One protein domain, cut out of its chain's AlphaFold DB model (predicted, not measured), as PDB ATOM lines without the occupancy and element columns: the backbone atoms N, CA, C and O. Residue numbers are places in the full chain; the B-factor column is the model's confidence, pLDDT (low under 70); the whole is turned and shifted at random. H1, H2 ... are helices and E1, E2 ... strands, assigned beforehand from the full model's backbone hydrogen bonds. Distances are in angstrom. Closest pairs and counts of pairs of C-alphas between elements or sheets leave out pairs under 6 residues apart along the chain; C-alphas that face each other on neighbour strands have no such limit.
ATOM      1  N   ASN A 140      -1.643 -61.874 -33.355       94.12
ATOM      2  CA  ASN A 140      -0.280 -61.539 -32.956       94.12
ATOM      3  C   ASN A 140      -0.139 -60.039 -32.645       94.12
ATOM      4  O   ASN A 140       0.531 -59.697 -31.676       94.12
ATOM      5  N   ALA A 141      -0.816 -59.171 -33.402       92.00
ATOM      6  CA  ALA A 141      -0.872 -57.737 -33.142       92.00
ATOM      7  C   ALA A 141      -1.525 -57.415 -31.791       92.00
ATOM      8  O   ALA A 141      -0.967 -56.663 -31.000       92.00
ATOM      9  N   GLU A 142      -2.640 -58.074 -31.470       93.56
ATOM     10  CA  GLU A 142      -3.281 -57.969 -30.158       93.56
ATOM     11  C   GLU A 142      -2.337 -58.375 -29.016       93.56
ATOM     12  O   GLU A 142      -2.237 -57.678 -28.006       93.56
ATOM     13  N   ILE A 143      -1.634 -59.503 -29.168       95.62
ATOM     14  CA  ILE A 143      -0.668 -59.984 -28.170       95.62
ATOM     15  C   ILE A 143       0.482 -58.981 -28.009       95.62
ATOM     16  O   ILE A 143       0.857 -58.672 -26.876       95.62
ATOM     17  N   ALA A 144       1.028 -58.473 -29.118       93.56
ATOM     18  CA  ALA A 144       2.114 -57.498 -29.120       93.56
ATOM     19  C   ALA A 144       1.701 -56.193 -28.425       93.56
ATOM     20  O   ALA A 144       2.395 -55.753 -27.510       93.56
ATOM     21  N   TYR A 145       0.542 -55.633 -28.789       92.88
ATOM     22  CA  TYR A 145       0.008 -54.400 -28.208       92.88
ATOM     23  C   TYR A 145      -0.233 -54.540 -26.703       92.88
ATOM     24  O   TYR A 145       0.298 -53.778 -25.895       92.88
ATOM     25  N   LYS A 146      -0.993 -55.565 -26.294       94.94
ATOM     26  CA  LYS A 146      -1.324 -55.774 -24.879       94.94
ATOM     27  C   LYS A 146      -0.085 -56.059 -24.040       94.94
ATOM     28  O   LYS A 146       0.040 -55.531 -22.941       94.94
ATOM     29  N   GLY A 147       0.819 -56.898 -24.542       94.69
ATOM     30  CA  GLY A 147       2.050 -57.235 -23.839       94.69
ATOM     31  C   GLY A 147       2.966 -56.028 -23.663       94.69
ATOM     32  O   GLY A 147       3.450 -55.804 -22.557       94.69
ATOM     33  N   ARG A 148       3.115 -55.198 -24.702       92.44
ATOM     34  CA  ARG A 148       3.808 -53.909 -24.610       92.44
ATOM     35  C   ARG A 148       3.175 -53.016 -23.546       92.44
ATOM     36  O   ARG A 148       3.881 -52.570 -22.649       92.44
ATOM     37  N   LEU A 149       1.856 -52.829 -23.577       92.56
ATOM     38  CA  LEU A 149       1.141 -51.972 -22.626       92.56
ATOM     39  C   LEU A 149       1.341 -52.399 -21.160       92.56
ATOM     40  O   LEU A 149       1.416 -51.547 -20.276       92.56
ATOM     41  N   LEU A 150       1.473 -53.703 -20.894       94.12
ATOM     42  CA  LEU A 150       1.796 -54.231 -19.562       94.12
ATOM     43  C   LEU A 150       3.239 -53.927 -19.116       94.12
ATOM     44  O   LEU A 150       3.528 -54.007 -17.925       94.12
ATOM     45  N   LEU A 151       4.151 -53.627 -20.041       90.69
ATOM     46  CA  LEU A 151       5.580 -53.416 -19.775       90.69
ATOM     47  C   LEU A 151       5.996 -51.943 -19.781       90.69
ATOM     48  O   LEU A 151       7.017 -51.620 -19.175       90.69
ATOM     49  N   LEU A 152       5.213 -51.056 -20.405       85.62
ATOM     50  CA  LEU A 152       5.440 -49.612 -20.346       85.62
ATOM     51  C   LEU A 152       5.317 -49.147 -18.887       85.62
ATOM     52  O   LEU A 152       4.256 -49.249 -18.282       85.62
ATOM     53  N   ASN A 153       6.398 -48.667 -18.281       84.38
ATOM     54  CA  ASN A 153       6.344 -48.082 -16.939       84.38
ATOM     55  C   ASN A 153       7.232 -46.845 -16.855       84.38
ATOM     56  O   ASN A 153       8.099 -46.736 -15.992       84.38
ATOM     57  N   ASP A 154       7.045 -45.934 -17.795       82.69
ATOM     58  CA  ASP A 154       7.628 -44.600 -17.781       82.69
ATOM     59  C   ASP A 154       6.506 -43.553 -17.739       82.69
ATOM     60  O   ASP A 154       5.354 -43.839 -18.071       82.69
ATOM     61  N   ASP A 155       6.840 -42.339 -17.301       84.62
ATOM     62  CA  ASP A 155       5.869 -41.247 -17.165       84.62
ATOM     63  C   ASP A 155       5.343 -40.760 -18.529       84.62
ATOM     64  O   ASP A 155       4.255 -40.181 -18.603       84.62
ATOM     65  N   TYR A 156       6.096 -40.991 -19.611       82.44
ATOM     66  CA  TYR A 156       5.717 -40.598 -20.967       82.44
ATOM     67  C   TYR A 156       4.511 -41.414 -21.456       82.44
ATOM     68  O   TYR A 156       3.560 -40.858 -22.009       82.44
ATOM     69  N   ASN A 157       4.478 -42.705 -21.152       85.94
ATOM     70  CA  ASN A 157       3.432 -43.642 -21.547       85.94
ATOM     71  C   ASN A 157       2.260 -43.719 -20.552       85.94
ATOM     72  O   ASN A 157       1.489 -44.677 -20.573       85.94
ATOM     73  N   LYS A 158       2.085 -42.713 -19.683       89.25
ATOM     74  CA  LYS A 158       0.895 -42.574 -18.827       89.25
ATOM     75  C   LYS A 158      -0.140 -41.649 -19.466       89.25
ATOM     76  O   LYS A 158       0.193 -40.593 -20.008       89.25
ATOM     77  N   GLU A 159      -1.404 -42.042 -19.392       88.75
ATOM     78  CA  GLU A 159      -2.548 -41.188 -19.700       88.75
ATOM     79  C   GLU A 159      -2.746 -40.193 -18.558       88.75
ATOM     80  O   GLU A 159      -2.995 -40.577 -17.412       88.75
ATOM     81  N   ARG A 160      -2.633 -38.902 -18.877       84.75
ATOM     82  CA  ARG A 160      -2.898 -37.823 -17.929       84.75
ATOM     83  C   ARG A 160      -4.317 -37.320 -18.115       84.75
ATOM     84  O   ARG A 160      -4.655 -36.756 -19.152       84.75
ATOM     85  N   GLN A 161      -5.144 -37.536 -17.099       86.44
ATOM     86  CA  GLN A 161      -6.488 -36.974 -17.051       86.44
ATOM     87  C   GLN A 161      -6.405 -35.546 -16.523       86.44
ATOM     88  O   GLN A 161      -5.727 -35.295 -15.531       86.44
ATOM     89  N   GLN A 162      -7.083 -34.610 -17.182       84.50
ATOM     90  CA  GLN A 162      -7.106 -33.215 -16.752       84.50
ATOM     91  C   GLN A 162      -8.291 -32.949 -15.822       84.50
ATOM     92  O   GLN A 162      -9.400 -33.431 -16.057       84.50
ATOM     93  N   VAL A 163      -8.062 -32.141 -14.788       79.06
ATOM     94  CA  VAL A 163      -9.109 -31.589 -13.923       79.06
ATOM     95  C   VAL A 163      -9.280 -30.114 -14.255       79.06
ATOM     96  O   VAL A 163      -8.303 -29.369 -14.332       79.06
ATOM     97  N   LEU A 164     -10.529 -29.696 -14.457       79.69
ATOM     98  CA  LEU A 164     -10.894 -28.296 -14.635       79.69
ATOM     99  C   LEU A 164     -11.049 -27.621 -13.274       79.69
ATOM    100  O   LEU A 164     -11.884 -28.022 -12.463       79.69
ATOM    101  N   TYR A 165     -10.273 -26.567 -13.060       74.69
ATOM    102  CA  TYR A 165     -10.410 -25.677 -11.918       74.69
ATOM    103  C   TYR A 165     -11.095 -24.395 -12.373       74.69
ATOM    104  O   TYR A 165     -10.674 -23.764 -13.344       74.69
ATOM    105  N   PHE A 166     -12.149 -24.003 -11.662       73.00
ATOM    106  CA  PHE A 166     -12.825 -22.729 -11.878       73.00
ATOM    107  C   PHE A 166     -12.241 -21.705 -10.914       73.00
ATOM    108  O   PHE A 166     -12.298 -21.895  -9.699       73.00
ATOM    109  N   LYS A 167     -11.648 -20.639 -11.459       67.44
ATOM    110  CA  LYS A 167     -11.045 -19.576 -10.646       67.44
ATOM    111  C   LYS A 167     -12.114 -18.684 -10.007       67.44
ATOM    112  O   LYS A 167     -11.908 -18.211  -8.895       67.44
ATOM    113  N   ASP A 168     -13.241 -18.501 -10.695       67.25
ATOM    114  CA  ASP A 168     -14.415 -17.764 -10.223       67.25
ATOM    115  C   ASP A 168     -15.682 -18.306 -10.928       67.25
ATOM    116  O   ASP A 168     -15.685 -18.396 -12.161       67.25
ATOM    117  N   PRO A 169     -16.749 -18.716 -10.211       60.22
ATOM    118  CA  PRO A 169     -17.974 -19.234 -10.827       60.22
ATOM    119  C   PRO A 169     -18.747 -18.207 -11.676       60.22
ATOM    120  O   PRO A 169     -19.648 -18.609 -12.409       60.22
ATOM    121  N   VAL A 170     -18.415 -16.911 -11.595       65.56
ATOM    122  CA  VAL A 170     -19.131 -15.840 -12.313       65.56
ATOM    123  C   VAL A 170     -18.495 -15.496 -13.671       65.56
ATOM    124  O   VAL A 170     -19.224 -15.207 -14.617       65.56
ATOM    125  N   ASP A 171     -17.170 -15.614 -13.816       57.22
ATOM    126  CA  ASP A 171     -16.434 -15.114 -14.997       57.22
ATOM    127  C   ASP A 171     -16.010 -16.194 -16.011       57.22
ATOM    128  O   ASP A 171     -15.339 -15.899 -16.997       57.22
ATOM    129  N   SER A 172     -16.420 -17.456 -15.835       61.84
ATOM    130  CA  SER A 172     -16.132 -18.561 -16.781       61.84
ATOM    131  C   SER A 172     -14.639 -18.835 -17.047       61.84
ATOM    132  O   SER A 172     -14.306 -19.567 -17.978       61.84
ATOM    133  N   ILE A 173     -13.720 -18.272 -16.255       63.97
ATOM    134  CA  ILE A 173     -12.279 -18.497 -16.411       63.97
ATOM    135  C   ILE A 173     -11.921 -19.818 -15.725       63.97
ATOM    136  O   ILE A 173     -11.886 -19.913 -14.491       63.97
ATOM    137  N   SER A 174     -11.639 -20.839 -16.532       70.50
ATOM    138  CA  SER A 174     -11.128 -22.129 -16.077       70.50
ATOM    139  C   SER A 174      -9.683 -22.345 -16.520       70.50
ATOM    140  O   SER A 174      -9.230 -21.809 -17.533       70.50
ATOM    141  N   TYR A 175      -8.941 -23.129 -15.743       74.06
ATOM    142  CA  TYR A 175      -7.659 -23.687 -16.164       74.06
ATOM    143  C   TYR A 175      -7.676 -25.196 -15.933       74.06
ATOM    144  O   TYR A 175      -8.280 -25.680 -14.972       74.06
ATOM    145  N   SER A 176      -7.043 -25.947 -16.829       75.06
ATOM    146  CA  SER A 176      -6.847 -27.380 -16.650       75.06
ATOM    147  C   SER A 176      -5.491 -27.650 -16.006       75.06
ATOM    148  O   SER A 176      -4.492 -27.012 -16.337       75.06
ATOM    149  N   ALA A 177      -5.455 -28.590 -15.065       79.12
ATOM    150  CA  ALA A 177      -4.208 -29.152 -14.560       79.12
ATOM    151  C   ALA A 177      -4.283 -30.678 -14.573       79.12
ATOM    152  O   ALA A 177      -5.373 -31.255 -14.499       79.12
ATOM    153  N   ASP A 178      -3.126 -31.325 -14.684       82.75
ATOM    154  CA  ASP A 178      -3.036 -32.779 -14.626       82.75
ATOM    155  C   ASP A 178      -3.521 -33.287 -13.264       82.75
ATOM    156  O   ASP A 178      -3.146 -32.772 -12.211       82.75
ATOM    157  N   SER A 179      -4.368 -34.308 -13.299       85.44
ATOM    158  CA  SER A 179      -4.847 -35.014 -12.121       85.44
ATOM    159  C   SER A 179      -3.742 -35.886 -11.528       85.44
ATOM    160  O   SER A 179      -3.110 -36.665 -12.245       85.44
ATOM    161  N   ASP A 180      -3.591 -35.858 -10.204       87.06
ATOM    162  CA  ASP A 180      -2.757 -36.826  -9.477       87.06
ATOM    163  C   ASP A 180      -3.393 -38.232  -9.415       87.06
ATOM    164  O   ASP A 180      -2.756 -39.210  -9.007       87.06
ATOM    165  N   VAL A 181      -4.651 -38.352  -9.845       91.44
ATOM    166  CA  VAL A 181      -5.396 -39.612  -9.907       91.44
ATOM    167  C   VAL A 181      -5.833 -39.940 -11.329       91.44
ATOM    168  O   VAL A 181      -6.282 -39.076 -12.081       91.44
ATOM    169  N   PHE A 182      -5.767 -41.219 -11.675       93.56
ATOM    170  CA  PHE A 182      -6.354 -41.785 -12.877       93.56
ATOM    171  C   PHE A 182      -7.665 -42.489 -12.520       93.56
ATOM    172  O   PHE A 182      -7.683 -43.451 -11.747       93.56
ATOM    173  N   LYS A 183      -8.781 -42.005 -13.067       93.56
ATOM    174  CA  LYS A 183     -10.115 -42.566 -12.842       93.56
ATOM    175  C   LYS A 183     -10.456 -43.572 -13.928       93.56
ATOM    176  O   LYS A 183     -10.454 -43.245 -15.114       93.56
ATOM    177  N   TYR A 184     -10.832 -44.778 -13.519       94.69
ATOM    178  CA  TYR A 184     -11.295 -45.826 -14.425       94.69
ATOM    179  C   TYR A 184     -12.489 -46.573 -13.827       94.69
ATOM    180  O   TYR A 184     -12.412 -47.115 -12.724       94.69
ATOM    181  N   LYS A 185     -13.620 -46.572 -14.550       93.94
ATOM    182  CA  LYS A 185     -14.896 -47.205 -14.151       93.94
ATOM    183  C   LYS A 185     -15.321 -46.894 -12.705       93.94
ATOM    184  O   LYS A 185     -15.767 -47.771 -11.970       93.94
ATOM    185  N   GLY A 186     -15.171 -45.633 -12.298       91.19
ATOM    186  CA  GLY A 186     -15.573 -45.147 -10.974       91.19
ATOM    187  C   GLY A 186     -14.593 -45.451  -9.834       91.19
ATOM    188  O   GLY A 186     -14.886 -45.087  -8.700       91.19
ATOM    189  N   ARG A 187     -13.442 -46.083 -10.105       93.50
ATOM    190  CA  ARG A 187     -12.340 -46.234  -9.141       93.50
ATOM    191  C   ARG A 187     -11.215 -45.255  -9.442       93.50
ATOM    192  O   ARG A 187     -10.929 -44.977 -10.606       93.50
ATOM    193  N   GLU A 188     -10.585 -44.763  -8.384       94.50
ATOM    194  CA  GLU A 188      -9.424 -43.880  -8.458       94.50
ATOM    195  C   GLU A 188      -8.150 -44.692  -8.230       94.50
ATOM    196  O   GLU A 188      -8.076 -45.507  -7.310       94.50
ATOM    197  N   TYR A 189      -7.163 -44.471  -9.088       94.50
ATOM    198  CA  TYR A 189      -5.828 -45.046  -9.001       94.50
ATOM    199  C   TYR A 189      -4.811 -43.906  -8.968       94.50
ATOM    200  O   TYR A 189      -5.077 -42.856  -9.558       94.50
ATOM    201  N   PRO A 190      -3.629 -44.073  -8.355       94.00
ATOM    202  CA  PRO A 190      -2.544 -43.117  -8.550       94.00
ATOM    203  C   PRO A 190      -2.241 -42.965 -10.046       94.00
ATOM    204  O   PRO A 190      -2.225 -43.965 -10.762       94.00
ATOM    205  N   TRP A 191      -1.960 -41.755 -10.537       90.25
ATOM    206  CA  TRP A 191      -1.683 -41.550 -11.971       90.25
ATOM    207  C   TRP A 191      -0.491 -42.378 -12.491       90.25
ATOM    208  O   TRP A 191      -0.446 -42.759 -13.657       90.25
ATOM    209  N   LYS A 192       0.457 -42.722 -11.606       91.56
ATOM    210  CA  LYS A 192       1.596 -43.610 -11.898       91.56
ATOM    211  C   LYS A 192       1.231 -45.094 -11.987       91.56
ATOM    212  O   LYS A 192       2.087 -45.913 -12.318       91.56
ATOM    213  N   SER A 193      -0.007 -45.466 -11.683       93.88
ATOM    214  CA  SER A 193      -0.476 -46.848 -11.756       93.88
ATOM    215  C   SER A 193      -0.295 -47.429 -13.161       93.88
ATOM    216  O   SER A 193      -0.412 -46.722 -14.163       93.88
ATOM    217  N   MET A 194      -0.019 -48.729 -13.261       93.44
ATOM    218  CA  MET A 194       0.065 -49.439 -14.545       93.44
ATOM    219  C   MET A 194      -1.259 -49.413 -15.325       93.44
ATOM    220  O   MET A 194      -1.259 -49.517 -16.547       93.44
ATOM    221  N   ILE A 195      -2.402 -49.224 -14.653       94.19
ATOM    222  CA  ILE A 195      -3.701 -49.095 -15.334       94.19
ATOM    223  C   ILE A 195      -3.789 -47.823 -16.196       94.19
ATOM    224  O   ILE A 195      -4.522 -47.798 -17.184       94.19
ATOM    225  N   ALA A 196      -3.019 -46.788 -15.850       93.31
ATOM    226  CA  ALA A 196      -2.948 -45.538 -16.598       93.31
ATOM    227  C   ALA A 196      -2.025 -45.637 -17.821       93.31
ATOM    228  O   ALA A 196      -1.846 -44.646 -18.522       93.31
ATOM    229  N   ASN A 197      -1.424 -46.799 -18.095       92.19
ATOM    230  CA  ASN A 197      -0.595 -46.973 -19.280       92.19
ATOM    231  C   ASN A 197      -1.406 -46.727 -20.560       92.19
ATOM    232  O   ASN A 197      -2.578 -47.110 -20.667       92.19
ATOM    233  N   GLN A 198      -0.744 -46.117 -21.534       88.81
ATOM    234  CA  GLN A 198      -1.188 -45.957 -22.911       88.81
ATOM    235  C   GLN A 198       0.017 -46.115 -23.841       88.81
ATOM    236  O   GLN A 198       1.136 -45.756 -23.478       88.81
ATOM    237  N   ASP A 199      -0.215 -46.632 -25.042       82.56
ATOM    238  CA  ASP A 199       0.750 -46.517 -26.130       82.56
ATOM    239  C   ASP A 199       0.347 -45.301 -26.968       82.56
ATOM    240  O   ASP A 199      -0.786 -45.224 -27.442       82.56
ATOM    241  N   ARG A 200       1.236 -44.310 -27.079       74.31
ATOM    242  CA  ARG A 200       0.939 -43.073 -27.819       74.31
ATOM    243  C   ARG A 200       1.010 -43.256 -29.332       74.31
ATOM    244  O   ARG A 200       0.450 -42.448 -30.065       74.31
ATOM    245  N   ASP A 201       1.693 -44.300 -29.780       71.44
ATOM    246  CA  ASP A 201       1.881 -44.597 -31.189       71.44
ATOM    247  C   ASP A 201       0.786 -45.594 -31.617       71.44
ATOM    248  O   ASP A 201       0.695 -46.705 -31.088       71.44
ATOM    249  N   VAL A 202      -0.071 -45.194 -32.554       69.00
ATOM    250  CA  VAL A 202      -1.247 -45.975 -32.971       69.00
ATOM    251  C   VAL A 202      -0.819 -47.157 -33.854       69.00
ATOM    252  O   VAL A 202      -0.060 -46.987 -34.802       69.00
ATOM    253  N   TYR A 203      -1.306 -48.360 -33.553       71.25
ATOM    254  CA  TYR A 203      -1.016 -49.604 -34.277       71.25
ATOM    255  C   TYR A 203      -1.918 -49.800 -35.503       71.25
ATOM    256  O   TYR A 203      -1.514 -50.422 -36.487       71.25
ATOM    257  N   TYR A 204      -3.159 -49.313 -35.416       72.00
ATOM    258  CA  TYR A 204      -4.183 -49.426 -36.456       72.00
ATOM    259  C   TYR A 204      -4.598 -48.043 -36.954       72.00
ATOM    260  O   TYR A 204      -4.903 -47.163 -36.159       72.00
ATOM    261  N   PHE A 205      -4.716 -47.861 -38.270       61.38
ATOM    262  CA  PHE A 205      -5.077 -46.568 -38.867       61.38
ATOM    263  C   PHE A 205      -6.396 -45.983 -38.317       61.38
ATOM    264  O   PHE A 205      -6.551 -44.768 -38.215       61.38
ATOM    265  N   ASN A 206      -7.331 -46.854 -37.918       64.00
ATOM    266  CA  ASN A 206      -8.503 -46.504 -37.124       64.00
ATOM    267  C   ASN A 206      -8.270 -46.935 -35.660       64.00
ATOM    268  O   ASN A 206      -8.326 -48.127 -35.347       64.00
ATOM    269  N   SER A 207      -8.000 -45.973 -34.772       71.31
ATOM    270  CA  SER A 207      -7.596 -46.167 -33.364       71.31
ATOM    271  C   SER A 207      -8.587 -46.953 -32.485       71.31
ATOM    272  O   SER A 207      -8.306 -47.221 -31.315       71.31
ATOM    273  N   ASP A 208      -9.749 -47.335 -33.018       81.75
ATOM    274  CA  ASP A 208     -10.778 -48.125 -32.335       81.75
ATOM    275  C   ASP A 208     -10.229 -49.430 -31.739       81.75
ATOM    276  O   ASP A 208     -10.557 -49.792 -30.605       81.75
ATOM    277  N   MET A 209      -9.368 -50.140 -32.478       84.25
ATOM    278  CA  MET A 209      -8.789 -51.406 -32.014       84.25
ATOM    279  C   MET A 209      -7.786 -51.201 -30.874       84.25
ATOM    280  O   MET A 209      -7.803 -51.961 -29.903       84.25
ATOM    281  N   ASP A 210      -6.968 -50.152 -30.940       85.75
ATOM    282  CA  ASP A 210      -6.014 -49.811 -29.879       85.75
ATOM    283  C   ASP A 210      -6.732 -49.381 -28.601       85.75
ATOM    284  O   ASP A 210      -6.388 -49.831 -27.502       85.75
ATOM    285  N   SER A 211      -7.797 -48.589 -28.740       88.88
ATOM    286  CA  SER A 211      -8.681 -48.218 -27.632       88.88
ATOM    287  C   SER A 211      -9.315 -49.454 -26.985       88.88
ATOM    288  O   SER A 211      -9.242 -49.633 -25.764       88.88
ATOM    289  N   LEU A 212      -9.841 -50.380 -27.798       92.00
ATOM    290  CA  LEU A 212     -10.397 -51.649 -27.325       92.00
ATOM    291  C   LEU A 212      -9.359 -52.482 -26.557       92.00
ATOM    292  O   LEU A 212      -9.659 -53.006 -25.481       92.00
ATOM    293  N   TYR A 213      -8.144 -52.631 -27.085       92.50
ATOM    294  CA  TYR A 213      -7.091 -53.411 -26.431       92.50
ATOM    295  C   TYR A 213      -6.581 -52.755 -25.149       92.50
ATOM    296  O   TYR A 213      -6.321 -53.459 -24.168       92.50
ATOM    297  N   THR A 214      -6.524 -51.426 -25.127       93.50
ATOM    298  CA  THR A 214      -6.212 -50.640 -23.931       93.50
ATOM    299  C   THR A 214      -7.257 -50.870 -22.841       93.50
ATOM    300  O   THR A 214      -6.895 -51.227 -21.718       93.50
ATOM    301  N   ASP A 215      -8.555 -50.777 -23.160       95.06
ATOM    302  CA  ASP A 215      -9.632 -51.062 -22.196       95.06
ATOM    303  C   ASP A 215      -9.571 -52.508 -21.685       95.06
ATOM    304  O   ASP A 215      -9.704 -52.756 -20.486       95.06
ATOM    305  N   GLN A 216      -9.286 -53.473 -22.565       95.50
ATOM    306  CA  GLN A 216      -9.151 -54.874 -22.168       95.50
ATOM    307  C   GLN A 216      -8.008 -55.094 -21.172       95.50
ATOM    308  O   GLN A 216      -8.195 -55.849 -20.217       95.50
ATOM    309  N   VAL A 217      -6.856 -54.439 -21.347       95.88
ATOM    310  CA  VAL A 217      -5.742 -54.496 -20.380       95.88
ATOM    311  C   VAL A 217      -6.117 -53.803 -19.071       95.88
ATOM    312  O   VAL A 217      -5.896 -54.369 -17.998       95.88
ATOM    313  N   ARG A 218      -6.767 -52.633 -19.129       95.69
ATOM    314  CA  ARG A 218      -7.264 -51.922 -17.937       95.69
ATOM    315  C   ARG A 218      -8.239 -52.770 -17.127       95.69
ATOM    316  O   ARG A 218      -8.143 -52.827 -15.900       95.69
ATOM    317  N   MET A 219      -9.116 -53.509 -17.802       96.31
ATOM    318  CA  MET A 219     -10.032 -54.454 -17.166       96.31
ATOM    319  C   MET A 219      -9.315 -55.576 -16.410       96.31
ATOM    320  O   MET A 219      -9.834 -56.028 -15.387       96.31
ATOM    321  N   LEU A 220      -8.133 -56.017 -16.855       95.75
ATOM    322  CA  LEU A 220      -7.351 -57.022 -16.125       95.75
ATOM    323  C   LEU A 220      -6.878 -56.490 -14.763       95.75
ATOM    324  O   LEU A 220      -6.986 -57.201 -13.759       95.75
ATOM    325  N   TYR A 221      -6.420 -55.234 -14.714       94.50
ATOM    326  CA  TYR A 221      -6.061 -54.553 -13.466       94.50
ATOM    327  C   TYR A 221      -7.289 -54.299 -12.589       94.50
ATOM    328  O   TYR A 221      -7.294 -54.659 -11.411       94.50
ATOM    329  N   TYR A 222      -8.366 -53.762 -13.168       95.31
ATOM    330  CA  TYR A 222      -9.613 -53.462 -12.456       95.31
ATOM    331  C   TYR A 222     -10.230 -54.700 -11.777       95.31
ATOM    332  O   TYR A 222     -10.684 -54.627 -10.628       95.31
ATOM    333  N   ASN A 223     -10.204 -55.845 -12.467       94.94
ATOM    334  CA  ASN A 223     -10.718 -57.125 -11.973       94.94
ATOM    335  C   ASN A 223      -9.723 -57.904 -11.106       94.94
ATOM    336  O   ASN A 223     -10.080 -58.967 -10.603       94.94
ATOM    337  N   ASN A 224      -8.489 -57.415 -10.923       93.69
ATOM    338  CA  ASN A 224      -7.440 -58.135 -10.202       93.69
ATOM    339  C   ASN A 224      -7.133 -59.538 -10.789       93.69
ATOM    340  O   ASN A 224      -6.750 -60.443 -10.042       93.69
ATOM    341  N   ASP A 225      -7.272 -59.719 -12.109       95.12
ATOM    342  CA  ASP A 225      -7.214 -61.021 -12.798       95.12
ATOM    343  C   ASP A 225      -5.764 -61.458 -13.084       95.12
ATOM    344  O   ASP A 225      -5.242 -61.319 -14.195       95.12
ATOM    345  N   SER A 226      -5.083 -61.973 -12.054       95.12
ATOM    346  CA  SER A 226      -3.690 -62.437 -12.160       95.12
ATOM    347  C   SER A 226      -3.513 -63.561 -13.180       95.12
ATOM    348  O   SER A 226      -2.484 -63.618 -13.846       95.12
ATOM    349  N   VAL A 227      -4.510 -64.439 -13.336       96.56
ATOM    350  CA  VAL A 227      -4.432 -65.596 -14.240       96.56
ATOM    351  C   VAL A 227      -4.397 -65.134 -15.694       96.56
ATOM    352  O   VAL A 227      -3.554 -65.589 -16.472       96.56
ATOM    353  N   ARG A 228      -5.281 -64.205 -16.079       96.12
ATOM    354  CA  ARG A 228      -5.273 -63.654 -17.441       96.12
ATOM    355  C   ARG A 228      -4.062 -62.765 -17.698       96.12
ATOM    356  O   ARG A 228      -3.502 -62.867 -18.783       96.12
ATOM    357  N   LEU A 229      -3.615 -61.976 -16.716       96.19
ATOM    358  CA  LEU A 229      -2.374 -61.194 -16.830       96.19
ATOM    359  C   LEU A 229      -1.163 -62.087 -17.115       96.19
ATOM    360  O   LEU A 229      -0.412 -61.836 -18.055       96.19
ATOM    361  N   GLU A 230      -1.004 -63.170 -16.351       97.31
ATOM    362  CA  GLU A 230       0.090 -64.119 -16.554       97.31
ATOM    363  C   GLU A 230       0.009 -64.789 -17.926       97.31
ATOM    364  O   GLU A 230       1.028 -64.925 -18.608       97.31
ATOM    365  N   LYS A 231      -1.200 -65.151 -18.371       97.62
ATOM    366  CA  LYS A 231      -1.420 -65.691 -19.715       97.62
ATOM    367  C   LYS A 231      -1.010 -64.694 -20.804       97.62
ATOM    368  O   LYS A 231      -0.294 -65.090 -21.720       97.62
ATOM    369  N   THR A 232      -1.421 -63.429 -20.708       97.38
ATOM    370  CA  THR A 232      -1.071 -62.386 -21.687       97.38
ATOM    371  C   THR A 232       0.439 -62.155 -21.743       97.38
ATOM    372  O   THR A 232       1.004 -62.132 -22.834       97.38
ATOM    373  N   LEU A 233       1.113 -62.078 -20.590       97.69
ATOM    374  CA  LEU A 233       2.574 -61.947 -20.530       97.69
ATOM    375  C   LEU A 233       3.286 -63.156 -21.147       97.69
ATOM    376  O   LEU A 233       4.213 -62.978 -21.932       97.69
ATOM    377  N   LYS A 234       2.846 -64.385 -20.843       98.00
ATOM    378  CA  LYS A 234       3.417 -65.605 -21.445       98.00
ATOM    379  C   LYS A 234       3.289 -65.594 -22.965       98.00
ATOM    380  O   LYS A 234       4.289 -65.776 -23.650       98.00
ATOM    381  N   GLN A 235       2.094 -65.305 -23.483       97.88
ATOM    382  CA  GLN A 235       1.849 -65.214 -24.926       97.88
ATOM    383  C   GLN A 235       2.722 -64.144 -25.592       97.88
ATOM    384  O   GLN A 235       3.234 -64.360 -26.690       97.88
ATOM    385  N   PHE A 236       2.917 -63.007 -24.922       97.44
ATOM    386  CA  PHE A 236       3.778 -61.936 -25.405       97.44
ATOM    387  C   PHE A 236       5.257 -62.342 -25.453       97.44
ATOM    388  O   PHE A 236       5.897 -62.185 -26.489       97.44
ATOM    389  N   PHE A 237       5.803 -62.927 -24.384       97.00
ATOM    390  CA  PHE A 237       7.200 -63.377 -24.373       97.00
ATOM    391  C   PHE A 237       7.453 -64.552 -25.332       97.00
ATOM    392  O   PHE A 237       8.515 -64.623 -25.949       97.00
ATOM    393  N   GLU A 238       6.478 -65.445 -25.521       96.62
ATOM    394  CA  GLU A 238       6.522 -66.468 -26.574       96.62
ATOM    395  C   GLU A 238       6.545 -65.840 -27.971       96.62
ATOM    396  O   GLU A 238       7.253 -66.321 -28.855       96.62
ATOM    397  N   LEU A 239       5.785 -64.763 -28.183       95.25
ATOM    398  CA  LEU A 239       5.781 -64.034 -29.444       95.25
ATOM    399  C   LEU A 239       7.119 -63.321 -29.697       95.25
ATOM    400  O   LEU A 239       7.639 -63.457 -30.798       95.25
ATOM    401  N   LEU A 240       7.717 -62.666 -28.696       92.62
ATOM    402  CA  LEU A 240       9.076 -62.111 -28.807       92.62
ATOM    403  C   LEU A 240      10.094 -63.192 -29.194       92.62
ATOM    404  O   LEU A 240      10.865 -63.008 -30.132       92.62
ATOM    405  N   LYS A 241      10.036 -64.354 -28.532       92.94
ATOM    406  CA  LYS A 241      10.924 -65.486 -28.820       92.94
ATOM    407  C   LYS A 241      10.762 -66.020 -30.245       92.94
ATOM    408  O   LYS A 241      11.750 -66.408 -30.849       92.94
ATOM    409  N   ARG A 242       9.537 -66.056 -30.787       91.69
ATOM    410  CA  ARG A 242       9.281 -66.480 -32.179       91.69
ATOM    411  C   ARG A 242       9.926 -65.565 -33.224       91.69
ATOM    412  O   ARG A 242      10.110 -66.013 -34.348       91.69
ATOM    413  N   HIS A 243      10.233 -64.323 -32.854       88.81
ATOM    414  CA  HIS A 243      10.866 -63.311 -33.704       88.81
ATOM    415  C   HIS A 243      12.334 -63.055 -33.339       88.81
ATOM    416  O   HIS A 243      12.899 -62.054 -33.767       88.81
ATOM    417  N   ASP A 244      12.939 -63.919 -32.515       88.88
ATOM    418  CA  ASP A 244      14.323 -63.785 -32.044       88.88
ATOM    419  C   ASP A 244      14.630 -62.425 -31.373       88.88
ATOM    420  O   ASP A 244      15.753 -61.910 -31.413       88.88
ATOM    421  N   LEU A 245      13.617 -61.842 -30.721       88.12
ATOM    422  CA  LEU A 245      13.731 -60.593 -29.968       88.12
ATOM    423  C   LEU A 245      14.160 -60.857 -28.523       88.12
ATOM    424  O   LEU A 245      13.709 -61.808 -27.871       88.12
ATOM    425  N   LYS A 246      15.035 -59.997 -28.004       87.94
ATOM    426  CA  LYS A 246      15.660 -60.156 -26.689       87.94
ATOM    427  C   LYS A 246      14.830 -59.535 -25.568       87.94
ATOM    428  O   LYS A 246      14.166 -58.509 -25.707       87.94
ATOM    429  N   THR A 247      14.917 -60.161 -24.399       90.25
ATOM    430  CA  THR A 247      14.354 -59.673 -23.136       90.25
ATOM    431  C   THR A 247      15.019 -60.400 -21.972       90.25
ATOM    432  O   THR A 247      15.318 -61.592 -22.079       90.25
ATOM    433  N   ASN A 248      15.228 -59.713 -20.851       90.38
ATOM    434  CA  ASN A 248      15.585 -60.352 -19.577       90.38
ATOM    435  C   ASN A 248      14.409 -60.373 -18.577       90.38
ATOM    436  O   ASN A 248      14.560 -60.836 -17.441       90.38
ATOM    437  N   VAL A 249      13.233 -59.902 -19.000       90.81
ATOM    438  CA  VAL A 249      11.993 -59.915 -18.221       90.81
ATOM    439  C   VAL A 249      11.266 -61.239 -18.435       90.81
ATOM    440  O   VAL A 249      11.134 -61.734 -19.550       90.81
ATOM    441  N   THR A 250      10.751 -61.806 -17.346       94.38
ATOM    442  CA  THR A 250       9.873 -62.983 -17.355       94.38
ATOM    443  C   THR A 250       8.558 -62.645 -16.656       94.38
ATOM    444  O   THR A 250       8.529 -61.691 -15.873       94.38
ATOM    445  N   PRO A 251       7.478 -63.433 -16.838       96.25
ATOM    446  CA  PRO A 251       6.249 -63.231 -16.076       96.25
ATOM    447  C   PRO A 251       6.503 -63.197 -14.563       96.25
ATOM    448  O   PRO A 251       6.002 -62.312 -13.881       96.25
ATOM    449  N   ALA A 252       7.359 -64.080 -14.035       95.62
ATOM    450  CA  ALA A 252       7.694 -64.106 -12.610       95.62
ATOM    451  C   ALA A 252       8.378 -62.809 -12.134       95.62
ATOM    452  O   ALA A 252       8.025 -62.274 -11.084       95.62
ATOM    453  N   ILE A 253       9.325 -62.280 -12.920       93.38
ATOM    454  CA  ILE A 253       9.976 -60.991 -12.638       93.38
ATOM    455  C   ILE A 253       8.950 -59.857 -12.691       93.38
ATOM    456  O   ILE A 253       8.931 -59.008 -11.804       93.38
ATOM    457  N   TRP A 254       8.072 -59.861 -13.694       94.94
ATOM    458  CA  TRP A 254       7.047 -58.837 -13.839       94.94
ATOM    459  C   TRP A 254       6.077 -58.831 -12.650       94.94
ATOM    460  O   TRP A 254       5.876 -57.799 -12.016       94.94
ATOM    461  N   PHE A 255       5.543 -59.992 -12.261       95.81
ATOM    462  CA  PHE A 255       4.642 -60.087 -11.107       95.81
ATOM    463  C   PHE A 255       5.314 -59.654  -9.803       95.81
ATOM    464  O   PHE A 255       4.672 -59.004  -8.982       95.81
ATOM    465  N   LYS A 256       6.607 -59.958  -9.631       93.94
ATOM    466  CA  LYS A 256       7.375 -59.551  -8.450       93.94
ATOM    467  C   LYS A 256       7.469 -58.030  -8.289       93.94
ATOM    468  O   LYS A 256       7.475 -57.568  -7.155       93.94
ATOM    469  N   TYR A 257       7.599 -57.277  -9.383       91.62
ATOM    470  CA  TYR A 257       7.904 -55.840  -9.329       91.62
ATOM    471  C   TYR A 257       6.756 -54.918  -9.747       91.62
ATOM    472  O   TYR A 257       6.817 -53.732  -9.436       91.62
ATOM    473  N   PHE A 258       5.743 -55.412 -10.460       91.56
ATOM    474  CA  PHE A 258       4.693 -54.573 -11.057       91.56
ATOM    475  C   PHE A 258       3.283 -54.924 -10.567       91.56
ATOM    476  O   PHE A 258       2.375 -54.097 -10.656       91.56
ATOM    477  N   TYR A 259       3.072 -56.116  -9.999       94.00
ATOM    478  CA  TYR A 259       1.750 -56.561  -9.548       94.00
ATOM    479  C   TYR A 259       1.468 -56.212  -8.076       94.00
ATOM    480  O   TYR A 259       1.146 -57.074  -7.256       94.00
ATOM    481  N   HIS A 260       1.581 -54.929  -7.728       93.12
ATOM    482  CA  HIS A 260       1.344 -54.429  -6.369       93.12
ATOM    483  C   HIS A 260      -0.101 -53.960  -6.185       93.12
ATOM    484  O   HIS A 260      -0.430 -52.816  -6.479       93.12
ATOM    485  N   LYS A 261      -0.990 -54.832  -5.703       91.38
ATOM    486  CA  LYS A 261      -2.384 -54.451  -5.415       91.38
ATOM    487  C   LYS A 261      -2.490 -53.518  -4.196       91.38
ATOM    488  O   LYS A 261      -1.719 -53.699  -3.257       91.38
ATOM    489  N   PRO A 262      -3.497 -52.624  -4.150       89.50
ATOM    490  CA  PRO A 262      -4.490 -52.343  -5.198       89.50
ATOM    491  C   PRO A 262      -4.036 -51.280  -6.214       89.50
ATOM    492  O   PRO A 262      -4.688 -51.110  -7.242       89.50
ATOM    493  N   ASP A 263      -2.931 -50.589  -5.937       91.31
ATOM    494  CA  ASP A 263      -2.556 -49.362  -6.645       91.31
ATOM    495  C   ASP A 263      -1.815 -49.611  -7.962       91.31
ATOM    496  O   ASP A 263      -1.794 -48.751  -8.839       91.31
ATOM    497  N   PHE A 264      -1.210 -50.789  -8.123       93.38
ATOM    498  CA  PHE A 264      -0.390 -51.200  -9.266       93.38
ATOM    499  C   PHE A 264       0.697 -50.182  -9.622       93.38
ATOM    500  O   PHE A 264       0.907 -49.874 -10.791       93.38
ATOM    501  N   VAL A 265       1.372 -49.636  -8.611       92.88
ATOM    502  CA  VAL A 265       2.489 -48.701  -8.790       92.88
ATOM    503  C   VAL A 265       3.812 -49.454  -8.676       92.88
ATOM    504  O   VAL A 265       3.995 -50.307  -7.801       92.88
ATOM    505  N   SER A 266       4.752 -49.129  -9.561       89.56
ATOM    506  CA  SER A 266       6.124 -49.622  -9.504       89.56
ATOM    507  C   SER A 266       7.111 -48.508  -9.815       89.56
ATOM    508  O   SER A 266       6.900 -47.733 -10.744       89.56
ATOM    509  N   ASN A 267       8.212 -48.474  -9.063       86.62
ATOM    510  CA  ASN A 267       9.356 -47.599  -9.330       86.62
ATOM    511  C   ASN A 267      10.416 -48.288 -10.210       86.62
ATOM    512  O   ASN A 267      11.494 -47.741 -10.422       86.62
ATOM    513  N   VAL A 268      10.153 -49.519 -10.665       86.69
ATOM    514  CA  VAL A 268      11.062 -50.259 -11.543       86.69
ATOM    515  C   VAL A 268      10.752 -49.895 -12.988       86.69
ATOM    516  O   VAL A 268       9.613 -50.014 -13.429       86.69
ATOM    517  N   HIS A 269      11.771 -49.499 -13.742       84.88
ATOM    518  CA  HIS A 269      11.639 -49.215 -15.167       84.88
ATOM    519  C   HIS A 269      12.081 -50.417 -16.003       84.88
ATOM    520  O   HIS A 269      13.070 -51.081 -15.678       84.88
ATOM    521  N   ILE A 270      11.347 -50.685 -17.083       86.75
ATOM    522  CA  ILE A 270      11.750 -51.625 -18.131       86.75
ATOM    523  C   ILE A 270      12.176 -50.785 -19.327       86.75
ATOM    524  O   ILE A 270      11.395 -49.982 -19.829       86.75
ATOM    525  N   TYR A 271      13.418 -50.954 -19.761       84.81
ATOM    526  CA  TYR A 271      13.922 -50.294 -20.952       84.81
ATOM    527  C   TYR A 271      13.395 -50.994 -22.207       84.81
ATOM    528  O   TYR A 271      13.546 -52.206 -22.367       84.81
ATOM    529  N   ASP A 272      12.774 -50.228 -23.092       79.44
ATOM    530  CA  ASP A 272      12.191 -50.723 -24.334       79.44
ATOM    531  C   ASP A 272      13.163 -50.513 -25.506       79.44
ATOM    532  O   ASP A 272      13.040 -49.574 -26.291       79.44
ATOM    533  N   GLY A 273      14.192 -51.358 -25.573       69.00
ATOM    534  CA  GLY A 273      15.282 -51.260 -26.546       69.00
ATOM    535  C   GLY A 273      16.290 -52.406 -26.427       69.00
ATOM    536  O   GLY A 273      16.171 -53.268 -25.552       69.00
ATOM    537  N   SER A 274      17.283 -52.433 -27.324       55.69
ATOM    538  CA  SER A 274      18.295 -53.497 -27.357       55.69
ATOM    539  C   SER A 274      19.413 -53.270 -26.336       55.69
ATOM    540  O   SER A 274      19.756 -52.131 -26.004       55.69
ATOM    541  N   GLU A 275      20.043 -54.370 -25.912       47.06
ATOM    542  CA  GLU A 275      21.207 -54.425 -25.007       47.06
ATOM    543  C   GLU A 275      22.358 -53.478 -25.422       47.06
ATOM    544  O   GLU A 275      23.130 -53.034 -24.577       47.06
ATOM    545  N   TYR A 276      22.450 -53.119 -26.711       42.66
ATOM    546  CA  TYR A 276      23.546 -52.335 -27.299       42.66
ATOM    547  C   TYR A 276      23.322 -50.816 -27.347       42.66
ATOM    548  O   TYR A 276      24.261 -50.082 -27.638       42.66
ATOM    549  N   THR A 277      22.113 -50.321 -27.065       46.06
ATOM    550  CA  THR A 277      21.834 -48.861 -27.013       46.06
ATOM    551  C   THR A 277      22.173 -48.229 -25.663       46.06
ATOM    552  O   THR A 277      22.003 -47.030 -25.459       46.06
ATOM    553  N   VAL A 278      22.683 -49.039 -24.742       45.38
ATOM    554  CA  VAL A 278      22.932 -48.673 -23.358       45.38
ATOM    555  C   VAL A 278      24.393 -48.241 -23.191       45.38
ATOM    556  O   VAL A 278      25.224 -48.977 -22.665       45.38
ATOM    557  N   SER A 279      24.741 -47.048 -23.677       39.12
ATOM    558  CA  SER A 279      25.982 -46.364 -23.290       39.12
ATOM    559  C   SER A 279      25.668 -45.382 -22.162       39.12
ATOM    560  O   SER A 279      25.041 -44.347 -22.378       39.12
ATOM    561  N   PHE A 280      26.074 -45.717 -20.935       51.59
ATOM    562  CA  PHE A 280      25.865 -44.850 -19.775       51.59
ATOM    563  C   PHE A 280      27.140 -44.110 -19.347       51.59
ATOM    564  O   PHE A 280      28.235 -44.668 -19.456       51.59
ATOM    565  N   PRO A 281      26.996 -42.890 -18.791       40.41
ATOM    566  CA  PRO A 281      27.988 -42.305 -17.900       40.41
ATOM    567  C   PRO A 281      28.157 -43.169 -16.636       40.41
ATOM    568  O   PRO A 281      27.201 -43.750 -16.129       40.41
ATOM    569  N   GLU A 282      29.390 -43.235 -16.142       39.31
ATOM    570  CA  GLU A 282      29.960 -44.190 -15.172       39.31
ATOM    571  C   GLU A 282      29.255 -44.367 -13.804       39.31
ATOM    572  O   GLU A 282      29.655 -45.238 -13.035       39.31
ATOM    573  N   GLU A 283      28.213 -43.605 -13.463       38.91
ATOM    574  CA  GLU A 283      27.750 -43.482 -12.067       38.91
ATOM    575  C   GLU A 283      26.489 -44.271 -11.670       38.91
ATOM    576  O   GLU A 283      26.121 -44.265 -10.496       38.91
ATOM    577  N   SER A 284      25.835 -45.021 -12.564       39.06
ATOM    578  CA  SER A 284      24.626 -45.791 -12.201       39.06
ATOM    579  C   SER A 284      24.810 -47.308 -12.290       39.06
ATOM    580  O   SER A 284      24.153 -47.990 -13.078       39.06
ATOM    581  N   ILE A 285      25.682 -47.873 -11.454       40.03
ATOM    582  CA  ILE A 285      25.789 -49.327 -11.265       40.03
ATOM    583  C   ILE A 285      25.115 -49.692  -9.937       40.03
ATOM    584  O   ILE A 285      25.719 -49.430  -8.904       40.03
ATOM    585  N   ASN A 286      23.908 -50.299  -9.953       41.22
ATOM    586  CA  ASN A 286      23.593 -51.518  -9.159       41.22
ATOM    587  C   ASN A 286      22.142 -52.074  -9.204       41.22
ATOM    588  O   ASN A 286      21.632 -52.580  -8.206       41.22
ATOM    589  N   THR A 287      21.462 -52.110 -10.350       43.59
ATOM    590  CA  THR A 287      20.462 -53.177 -10.576       43.59
ATOM    591  C   THR A 287      20.632 -53.709 -11.993       43.59
ATOM    592  O   THR A 287      20.926 -52.940 -12.901       43.59
ATOM    593  N   LYS A 288      20.507 -55.028 -12.203       57.50
ATOM    594  CA  LYS A 288      20.394 -55.592 -13.559       57.50
ATOM    595  C   LYS A 288      19.189 -54.919 -14.218       57.50
ATOM    596  O   LYS A 288      18.060 -55.254 -13.863       57.50
ATOM    597  N   GLN A 289      19.422 -53.945 -15.093       75.19
ATOM    598  CA  GLN A 289      18.350 -53.175 -15.711       75.19
ATOM    599  C   GLN A 289      17.457 -54.123 -16.515       75.19
ATOM    600  O   GLN A 289      17.944 -54.949 -17.292       75.19
ATOM    601  N   LEU A 290      16.150 -54.062 -16.263       86.50
ATOM    602  CA  LEU A 290      15.174 -54.851 -17.004       86.50
ATOM    603  C   LEU A 290      15.027 -54.257 -18.404       86.50
ATOM    604  O   LEU A 290      14.885 -53.043 -18.529       86.50
ATOM    605  N   TYR A 291      15.049 -55.091 -19.439       87.62
ATOM    606  CA  TYR A 291      14.875 -54.655 -20.820       87.62
ATOM    607  C   TYR A 291      14.017 -55.628 -21.625       87.62
ATOM    608  O   TYR A 291      13.972 -56.832 -21.344       87.62
ATOM    609  N   VAL A 292      13.352 -55.090 -22.645       89.56
ATOM    610  CA  VAL A 292      12.512 -55.820 -23.593       89.56
ATOM    611  C   VAL A 292      12.534 -55.126 -24.953       89.56
ATOM    612  O   VAL A 292      12.437 -53.910 -25.031       89.56
ATOM    613  N   GLU A 293      12.599 -55.878 -26.047       88.31
ATOM    614  CA  GLU A 293      12.508 -55.318 -27.405       88.31
ATOM    615  C   GLU A 293      11.054 -55.275 -27.905       88.31
ATOM    616  O   GLU A 293      10.706 -55.796 -28.967       88.31
ATOM    617  N   SER A 294      10.161 -54.673 -27.114       89.31
ATOM    618  CA  SER A 294       8.726 -54.668 -27.422       89.31
ATOM    619  C   SER A 294       8.372 -53.729 -28.576       89.31
ATOM    620  O   SER A 294       7.453 -54.024 -29.341       89.31
ATOM    621  N   TYR A 295       9.121 -52.632 -28.737       85.94
ATOM    622  CA  TYR A 295       8.912 -51.668 -29.819       85.94
ATOM    623  C   TYR A 295       9.177 -52.271 -31.197       85.94
ATOM    624  O   TYR A 295       8.402 -52.048 -32.121       85.94
ATOM    625  N   LEU A 296      10.227 -53.087 -31.330       85.50
ATOM    626  CA  LEU A 296      10.553 -53.761 -32.590       85.50
ATOM    627  C   LEU A 296       9.416 -54.682 -33.037       85.50
ATOM    628  O   LEU A 296       8.977 -54.620 -34.187       85.50
ATOM    629  N   LEU A 297       8.894 -55.484 -32.102       88.75
ATOM    630  CA  LEU A 297       7.770 -56.381 -32.359       88.75
ATOM    631  C   LEU A 297       6.514 -55.613 -32.778       88.75
ATOM    632  O   LEU A 297       5.846 -55.990 -33.741       88.75
ATOM    633  N   LYS A 298       6.205 -54.544 -32.039       87.00
ATOM    634  CA  LYS A 298       5.065 -53.671 -32.304       87.00
ATOM    635  C   LYS A 298       5.167 -53.066 -33.703       87.00
ATOM    636  O   LYS A 298       4.286 -53.280 -34.532       87.00
ATOM    637  N   SER A 299       6.280 -52.380 -33.959       84.12
ATOM    638  CA  SER A 299       6.561 -51.703 -35.217       84.12
ATOM    639  C   SER A 299       6.390 -52.667 -36.389       84.12
ATOM    640  O   SER A 299       5.646 -52.376 -37.320       84.12
ATOM    641  N   TYR A 300       6.999 -53.854 -36.331       86.31
ATOM    642  CA  TYR A 300       6.927 -54.851 -37.403       86.31
ATOM    643  C   TYR A 300       5.491 -55.179 -37.847       86.31
ATOM    644  O   TYR A 300       5.167 -55.146 -39.036       86.31
ATOM    645  N   TYR A 301       4.609 -55.460 -36.895       88.75
ATOM    646  CA  TYR A 301       3.220 -55.811 -37.180       88.75
ATOM    647  C   TYR A 301       2.359 -54.610 -37.574       88.75
ATOM    648  O   TYR A 301       1.557 -54.749 -38.497       88.75
ATOM    649  N   GLU A 302       2.531 -53.460 -36.915       85.75
ATOM    650  CA  GLU A 302       1.897 -52.191 -37.304       85.75
ATOM    651  C   GLU A 302       2.164 -51.922 -38.787       85.75
ATOM    652  O   GLU A 302       1.257 -51.682 -39.581       85.75
ATOM    653  N   LYS A 303       3.420 -52.064 -39.205       83.56
ATOM    654  CA  LYS A 303       3.806 -51.787 -40.580       83.56
ATOM    655  C   LYS A 303       3.206 -52.772 -41.589       83.56
ATOM    656  O   LYS A 303       2.834 -52.360 -42.692       83.56
ATOM    657  N   ILE A 304       3.066 -54.053 -41.239       87.62
ATOM    658  CA  ILE A 304       2.356 -55.038 -42.077       87.62
ATOM    659  C   ILE A 304       0.867 -54.687 -42.188       87.62
ATOM    660  O   ILE A 304       0.321 -54.744 -43.291       87.62
ATOM    661  N   ILE A 305       0.215 -54.313 -41.082       88.06
ATOM    662  CA  ILE A 305      -1.194 -53.880 -41.067       88.06
ATOM    663  C   ILE A 305      -1.364 -52.658 -41.962       88.06
ATOM    664  O   ILE A 305      -2.118 -52.716 -42.934       88.06
ATOM    665  N   ASN A 306      -0.574 -51.613 -41.717       84.31
ATOM    666  CA  ASN A 306      -0.603 -50.380 -42.492       84.31
ATOM    667  C   ASN A 306      -0.398 -50.662 -43.980       84.31
ATOM    668  O   ASN A 306      -1.133 -50.144 -44.813       84.31
ATOM    669  N   SER A 307       0.520 -51.557 -44.346       85.88
ATOM    670  CA  SER A 307       0.768 -51.910 -45.750       85.88
ATOM    671  C   SER A 307      -0.391 -52.663 -46.416       85.88
ATOM    672  O   SER A 307      -0.624 -52.497 -47.615       85.88
ATOM    673  N   ARG A 308      -1.146 -53.471 -45.661       87.81
ATOM    674  CA  ARG A 308      -2.366 -54.144 -46.151       87.81
ATOM    675  C   ARG A 308      -3.529 -53.176 -46.301       87.81
ATOM    676  O   ARG A 308      -4.320 -53.306 -47.238       87.81
ATOM    677  N   GLU A 309      -3.640 -52.226 -45.387       85.56
ATOM    678  CA  GLU A 309      -4.736 -51.259 -45.342       85.56
ATOM    679  C   GLU A 309      -4.480 -50.050 -46.247       85.56
ATOM    680  O   GLU A 309      -5.436 -49.435 -46.706       85.56
ATOM    681  N   THR A 310      -3.218 -49.787 -46.614       82.62
ATOM    682  CA  THR A 310      -2.816 -48.661 -47.469       82.62
ATOM    683  C   THR A 310      -3.658 -48.606 -48.746       82.62
ATOM    684  O   THR A 310      -3.782 -49.589 -49.500       82.62
TER     685      THR A 310
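Overview. This is residues 140 to 310 of the 480 residues of an uncharacterized protein of Chryseobacterium arthrosphaerae (UniProt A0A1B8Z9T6). A cluster of helices, H2, H3 and H5 packed round H1, has a two-stranded hairpin, E1 and E2, reaching away from it as an arm that makes much of the length. A second hairpin, E3 and E4, lies between arm and helices; beside H1 the small parallel pair E5 and E6 is joined by a long loop, whose residues 279 to 286 stick out. The printed part has 171 residues, with five named helices and six named strands in the order H1 E1 E2 E3 E4 H2 H3 H4 E5 E6 H5, of mixed class, helices and strands. It is compact, with a radius of gyration of the C-alphas of 18.0 A, and spans 62 by 47 by 36 A.

Along the chain. Find the arm first: E1 is residues 162 to 166, 12.9 A long, and E2 residues 174 to 178, 13.5 A. E3 is residues 181 to 184 and E4 residues 187 to 190. Find C-alpha 140 at (-0.280, -61.539, -32.956); from there H1 runs 16.6 A to residue 151. H2 is residues 208 to 222, 20.6 A; H3, residues 226 to 242, 24.2 A; H4, residues 251 to 258, 10.1 A. E5 is residues 270 to 272 and E6 residues 290 to 292. H5 runs 22.7 A from residue 294 to C-alpha 309 at (-4.736, -51.259, -45.342).

Arrangement. Look across the antiparallel hairpin E1 and E2 for N 163 and O 177, 2.8 A apart. E2 runs on into E3 across a break of 2 residues, at 88 degrees. In the antiparallel hairpin E3 and E4, N 182 and O 189 are 2.8 A apart. H1 touches H2 at a steep tilt of 47 degrees, closest at the C-alphas of Lys 146 and Tyr 213, 6.4 A. H3 touches H1 with residues 232 to 239 alone, closest at the C-alphas of Gly 147 and Phe 236, 5.2 A. H1 and H5 touch at a shallow tilt of 34.6 degrees, only just short of steep, opposite ways, closest at the C-alphas of Arg 148 and Ser 294, 5.7 A. H3 and H4 only just touch, with 3 pairs of C-alphas within 8 A, closest at Leu 233 and Pro 251, 5.9 A. In the parallel pair E5 and E6, N 271 and O 290 are 2.8 A apart. In H1, H2, H3, H4 and H5 every O i to N i+4 pair is within hydrogen-bond range.

Size, cuts and confidence. The two C-alphas farthest apart, those of Val 170 and Asp 244, are 61.7 A apart. The printed part has no cut. The links E4 to H2, H4 to E5 and E5 to E6 are long. Mean pLDDT of the printed part is 83.8; look for values under 70 at residues 167 to 173, 202, 205 to 206 and 273 to 288.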